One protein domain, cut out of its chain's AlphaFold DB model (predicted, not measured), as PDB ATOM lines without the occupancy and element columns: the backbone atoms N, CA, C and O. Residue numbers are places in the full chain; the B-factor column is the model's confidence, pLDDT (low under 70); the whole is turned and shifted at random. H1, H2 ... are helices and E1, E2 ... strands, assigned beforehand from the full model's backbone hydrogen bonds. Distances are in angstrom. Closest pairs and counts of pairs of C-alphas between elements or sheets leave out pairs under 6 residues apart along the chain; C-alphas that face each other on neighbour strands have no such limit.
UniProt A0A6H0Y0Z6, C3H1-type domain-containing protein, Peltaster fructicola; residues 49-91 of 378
ATOM      1  N   LEU A  49      11.764  -8.780 -24.158       91.38
ATOM      2  CA  LEU A  49      12.868  -9.516 -24.774       91.38
ATOM      3  C   LEU A  49      14.182  -9.257 -24.031       91.38
ATOM      4  O   LEU A  49      14.369  -8.206 -23.412       91.38
ATOM      5  N   LEU A  50      15.077 -10.239 -24.102       92.56
ATOM      6  CA  LEU A  50      16.422 -10.203 -23.543       92.56
ATOM      7  C   LEU A  50      17.440 -10.303 -24.679       92.56
ATOM      8  O   LEU A  50      17.437 -11.280 -25.429       92.56
ATOM      9  N   GLU A  51      18.341  -9.331 -24.764       93.31
ATOM     10  CA  GLU A  51      19.529  -9.420 -25.609       93.31
ATOM     11  C   GLU A  51      20.634 -10.189 -24.867       93.31
ATOM     12  O   GLU A  51      20.954  -9.907 -23.706       93.31
ATOM     13  N   ARG A  52      21.204 -11.204 -25.518       89.12
ATOM     14  CA  ARG A  52      22.347 -11.970 -25.002       89.12
ATOM     15  C   ARG A  52      23.662 -11.384 -25.533       89.12
ATOM     16  O   ARG A  52      23.688 -10.681 -26.532       89.12
ATOM     17  N   ARG A  53      24.788 -11.707 -24.879       87.62
ATOM     18  CA  ARG A  53      26.132 -11.187 -25.236       87.62
ATOM     19  C   ARG A  53      26.610 -11.546 -26.653       87.62
ATOM     20  O   ARG A  53      27.596 -10.984 -27.108       87.62
ATOM     21  N   ASP A  54      25.959 -12.504 -27.301       88.38
ATOM     22  CA  ASP A  54      26.169 -12.920 -28.690       88.38
ATOM     23  C   ASP A  54      25.275 -12.151 -29.690       88.38
ATOM     24  O   ASP A  54      25.216 -12.521 -30.858       88.38
ATOM     25  N   GLY A  55      24.569 -11.100 -29.248       87.88
ATOM     26  CA  GLY A  55      23.625 -10.319 -30.061       87.88
ATOM     27  C   GLY A  55      22.296 -11.035 -30.329       87.88
ATOM     28  O   GLY A  55      21.437 -10.520 -31.041       87.88
ATOM     29  N   VAL A  56      22.103 -12.235 -29.770       89.88
ATOM     30  CA  VAL A  56      20.890 -13.030 -29.970       89.88
ATOM     31  C   VAL A  56      19.775 -12.511 -29.068       89.88
ATOM     32  O   VAL A  56      19.903 -12.511 -27.840       89.88
ATOM     33  N   VAL A  57      18.653 -12.133 -29.678       90.81
ATOM     34  CA  VAL A  57      17.444 -11.709 -28.970       90.81
ATOM     35  C   VAL A  57      16.568 -12.921 -28.643       90.81
ATOM     36  O   VAL A  57      16.272 -13.752 -29.505       90.81
ATOM     37  N   VAL A  58      16.145 -13.015 -27.379       90.00
ATOM     38  CA  VAL A  58      15.292 -14.095 -26.866       90.00
ATOM     39  C   VAL A  58      14.022 -13.502 -26.237       90.00
ATOM     40  O   VAL A  58      14.138 -12.676 -25.326       90.00
ATOM     41  N   PRO A  59      12.810 -13.904 -26.667       87.12
ATOM     42  CA  PRO A  59      11.569 -13.458 -26.038       87.12
ATOM     43  C   PRO A  59      11.420 -14.054 -24.631       87.12
ATOM     44  O   PRO A  59      11.671 -15.242 -24.412       87.12
ATOM     45  N   LEU A  60      10.984 -13.233 -23.676       88.88
ATOM     46  CA  LEU A  60      10.706 -13.648 -22.302       88.88
ATOM     47  C   LEU A  60       9.211 -13.946 -22.142       88.88
ATOM     48  O   LEU A  60       8.365 -13.077 -22.344       88.88
ATOM     49  N   ILE A  61       8.896 -15.179 -21.743       84.69
ATOM     50  CA  ILE A  61       7.537 -15.633 -21.424       84.69
ATOM     51  C   ILE A  61       7.449 -15.809 -19.898       84.69
ATOM     52  O   ILE A  61       8.337 -16.461 -19.337       84.69
ATOM     53  N   PRO A  62       6.435 -15.253 -19.207       81.44
ATOM     54  CA  PRO A  62       6.248 -15.480 -17.775       81.44
ATOM     55  C   PRO A  62       6.067 -16.971 -17.463       81.44
ATOM     56  O   PRO A  62       5.336 -17.670 -18.161       81.44
ATOM     57  N   ALA A  63       6.703 -17.454 -16.392       77.00
ATOM     58  CA  ALA A  63       6.617 -18.861 -15.993       77.00
ATOM     59  C   ALA A  63       5.170 -19.300 -15.708       77.00
ATOM     60  O   ALA A  63       4.775 -20.394 -16.098       77.00
ATOM     61  N   ASP A  64       4.376 -18.414 -15.104       74.88
ATOM     62  CA  ASP A  64       2.980 -18.658 -14.720       74.88
ATOM     63  C   ASP A  64       2.001 -18.688 -15.915       74.88
ATOM     64  O   ASP A  64       0.834 -19.039 -15.747       74.88
ATOM     65  N   GLU A  65       2.448 -18.314 -17.122       76.94
ATOM     66  CA  GLU A  65       1.636 -18.342 -18.353       76.94
ATOM     67  C   GLU A  65       1.922 -19.558 -19.251       76.94
ATOM     68  O   GLU A  65       1.258 -19.743 -20.274       76.94
ATOM     69  N   LEU A  66       2.891 -20.403 -18.889       81.50
ATOM     70  CA  LEU A  66       3.172 -21.649 -19.599       81.50
ATOM     71  C   LEU A  66       2.164 -22.736 -19.181       81.50
ATOM     72  O   LEU A  66       2.071 -23.043 -17.994       81.50
ATOM     73  N   PRO A  67       1.431 -23.362 -20.125       84.56
ATOM     74  CA  PRO A  67       0.630 -24.547 -19.825       84.56
ATOM     75  C   PRO A  67       1.488 -25.652 -19.196       84.56
ATOM     76  O   PRO A  67       2.624 -25.856 -19.624       84.56
ATOM     77  N   GLU A  68       0.934 -26.406 -18.242       81.56
ATOM     78  CA  GLU A  68       1.668 -27.449 -17.498       81.56
ATOM     79  C   GLU A  68       2.320 -28.504 -18.422       81.56
ATOM     80  O   GLU A  68       3.418 -28.985 -18.149       81.56
ATOM     81  N   ASP A  69       1.699 -28.784 -19.575       85.06
ATOM     82  CA  ASP A  69       2.187 -29.720 -20.600       85.06
ATOM     83  C   ASP A  69       3.089 -29.083 -21.687       85.06
ATOM     84  O   ASP A  69       3.437 -29.737 -22.684       85.06
ATOM     85  N   PHE A  70       3.465 -27.802 -21.571       81.56
ATOM     86  CA  PHE A  70       4.117 -27.070 -22.664       81.56
ATOM     87  C   PHE A  70       5.575 -27.490 -22.900       81.56
ATOM     88  O   PHE A  70       6.536 -26.957 -22.338       81.56
ATOM     89  N   LYS A  71       5.766 -28.406 -23.851       77.88
ATOM     90  CA  LYS A  71       7.081 -28.710 -24.426       77.88
ATOM     91  C   LYS A  71       7.488 -27.597 -25.395       77.88
ATOM     92  O   LYS A  71       6.968 -27.521 -26.505       77.88
ATOM     93  N   LEU A  72       8.454 -26.769 -24.984       74.12
ATOM     94  CA  LEU A  72       9.069 -25.699 -25.786       74.12
ATOM     95  C   LEU A  72       9.595 -26.213 -27.145       74.12
ATOM     96  O   LEU A  72      10.734 -26.665 -27.250       74.12
ATOM     97  N   LYS A  73       8.770 -26.093 -28.193       65.38
ATOM     98  CA  LYS A  73       9.109 -26.373 -29.605       65.38
ATOM     99  C   LYS A  73       9.525 -25.122 -30.401       65.38
ATOM    100  O   LYS A  73       9.582 -25.162 -31.625       65.38
ATOM    101  N   VAL A  74       9.765 -24.001 -29.725       58.34
ATOM    102  CA  VAL A  74      10.013 -22.695 -30.357       58.34
ATOM    103  C   VAL A  74      11.497 -22.543 -30.713       58.34
ATOM    104  O   VAL A  74      12.365 -22.859 -29.894       58.34
ATOM    105  N   GLN A  75      11.795 -22.033 -31.913       56.91
ATOM    106  CA  GLN A  75      13.143 -21.582 -32.272       56.91
ATOM    107  C   GLN A  75      13.548 -20.441 -31.326       56.91
ATOM    108  O   GLN A  75      12.888 -19.412 -31.256       56.91
ATOM    109  N   ARG A  76      14.617 -20.640 -30.548       66.75
ATOM    110  CA  ARG A  76      14.992 -19.759 -29.420       66.75
ATOM    111  C   ARG A  76      15.652 -18.438 -29.830       66.75
ATOM    112  O   ARG A  76      16.183 -17.742 -28.972       66.75
ATOM    113  N   THR A  77      15.678 -18.137 -31.120       73.94
ATOM    114  CA  THR A  77      16.478 -17.072 -31.718       73.94
ATOM    115  C   THR A  77      15.609 -16.317 -32.706       73.94
ATOM    116  O   THR A  77      15.153 -16.906 -33.684       73.94
ATOM    117  N   MET A  78      15.394 -15.034 -32.447       81.81
ATOM    118  CA  MET A  78      14.701 -14.118 -33.345       81.81
ATOM    119  C   MET A  78      15.628 -12.930 -33.615       81.81
ATOM    120  O   MET A  78      16.446 -12.582 -32.758       81.81
ATOM    121  N   THR A  79      15.552 -12.337 -34.802       87.94
ATOM    122  CA  THR A  79      16.328 -11.128 -35.110       87.94
ATOM    123  C   THR A  79      15.740  -9.908 -34.394       87.94
ATOM    124  O   THR A  79      14.587  -9.912 -33.958       87.94
ATOM    125  N   MET A  80      16.539  -8.848 -34.246       87.25
ATOM    126  CA  MET A  80      16.100  -7.632 -33.555       87.25
ATOM    127  C   MET A  80      14.927  -6.952 -34.287       87.25
ATOM    128  O   MET A  80      13.977  -6.507 -33.644       87.25
ATOM    129  N   ASP A  81      14.949  -6.956 -35.623       88.31
ATOM    130  CA  ASP A  81      13.902  -6.368 -36.466       88.31
ATOM    131  C   ASP A  81      12.574  -7.131 -36.356       88.31
ATOM    132  O   ASP A  81      11.522  -6.521 -36.161       88.31
ATOM    133  N   GLU A  82      12.606  -8.469 -36.389       85.75
ATOM    134  CA  GLU A  82      11.427  -9.318 -36.149       85.75
ATOM    135  C   GLU A  82      10.846  -9.101 -34.742       85.75
ATOM    136  O   GLU A  82       9.624  -9.102 -34.554       85.75
ATOM    137  N   ALA A  83      11.709  -8.875 -33.748       86.44
ATOM    138  CA  ALA A  83      11.299  -8.631 -32.372       86.44
ATOM    139  C   ALA A  83      10.576  -7.284 -32.203       86.44
ATOM    140  O   ALA A  83       9.524  -7.228 -31.555       86.44
ATOM    141  N   PHE A  84      11.082  -6.218 -32.833       85.25
ATOM    142  CA  PHE A  84      10.410  -4.916 -32.854       85.25
ATOM    143  C   PHE A  84       9.142  -4.921 -33.717       85.25
ATOM    144  O   PHE A  84       8.129  -4.362 -33.296       85.25
ATOM    145  N   ALA A  85       9.144  -5.609 -34.864       86.12
ATOM    146  CA  ALA A  85       7.945  -5.810 -35.683       86.12
ATOM    147  C   ALA A  85       6.835  -6.562 -34.919       86.12
ATOM    148  O   ALA A  85       5.650  -6.303 -35.128       86.12
ATOM    149  N   SER A  86       7.220  -7.439 -33.987       83.56
ATOM    150  CA  SER A  86       6.314  -8.153 -33.076       83.56
ATOM    151  C   SER A  86       5.858  -7.326 -31.860       83.56
ATOM    152  O   SER A  86       5.074  -7.820 -31.052       83.56
ATOM    153  N   GLY A  87       6.324  -6.081 -31.706       86.00
ATOM    154  CA  GLY A  87       5.928  -5.183 -30.613       86.00
ATOM    155  C   GLY A  87       6.556  -5.494 -29.246       86.00
ATOM    156  O   GLY A  87       6.041  -5.042 -28.223       86.00
ATOM    157  N   LEU A  88       7.649  -6.260 -29.207       87.38
ATOM    158  CA  LEU A  88       8.344  -6.610 -27.965       87.38
ATOM    159  C   LEU A  88       9.232  -5.454 -27.457       87.38
ATOM    160  O   LEU A  88       9.891  -4.767 -28.236       87.38
ATOM    161  N   GLN A  89       9.304  -5.271 -26.135       89.56
ATOM    162  CA  GLN A  89      10.106  -4.238 -25.474       89.56
ATOM    163  C   GLN A  89      11.427  -4.812 -24.934       89.56
ATOM    164  O   GLN A  89      11.441  -5.793 -24.186       89.56
ATOM    165  N   LEU A  90      12.551  -4.174 -25.278       90.56
ATOM    166  CA  LEU A  90      13.880  -4.549 -24.785       90.56
ATOM    167  C   LEU A  90      14.011  -4.287 -23.281       90.56
ATOM    168  O   LEU A  90      13.947  -3.142 -22.829       90.56
ATOM    169  N   VAL A  91      14.262  -5.347 -22.510       90.31
ATOM    170  CA  VAL A  91      14.671  -5.230 -21.106       90.31
ATOM    171  C   VAL A  91      16.173  -4.974 -21.076       90.31
ATOM    172  O   VAL A  91      16.979  -5.903 -21.007       90.31
TER     173      VAL A  91
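What this domain is: This is residues 49 to 91 of the 378 residues of the protein "C3H1-type domain-containing protein" of Peltaster fructicola (UniProt A0A6H0Y0Z6). With little regular structure, this is a small body made of the short strand hairpin E1 and E2 with the short helix H1, 6 residues, packed near it, and a long loop, of which residues 62 to 74 stand free, sticks out from the body. The 43 printed residues hold E1, E2 and H1 in that order, with only 13 in named elements, of mixed class, helices and strands. The whole is elongated, 30 by 19 by 17 A, and only just loose, close to compact, with a radius of gyration of the C-alphas of 11.4 A.

How they stand to each other: E1, residues 49 to 51, and E2, residues 57 to 60, form an antiparallel hairpin at 145 degrees; N 50 and O 58 are within hydrogen-bond range at 2.9 A. The closest C-alphas of E2 and H1, residues 80 to 85, are those of Val 57 and Met 80, 6.3 A apart. In H1 every O i to N i+4 pair is within hydrogen-bond range.

Where its parts are: E1 begins at C-alpha 49 (12.868, -9.516, -24.774) and is 6.7 A long. E2 is 9.7 A long. H1, 8.6 A, ends at C-alpha 85 (7.945, -5.810, -35.683).

The domain as a whole: The printed part has no cut. The link E2 to H1 is long, 19 residues. Residues 73 to 76 have pLDDT under 70.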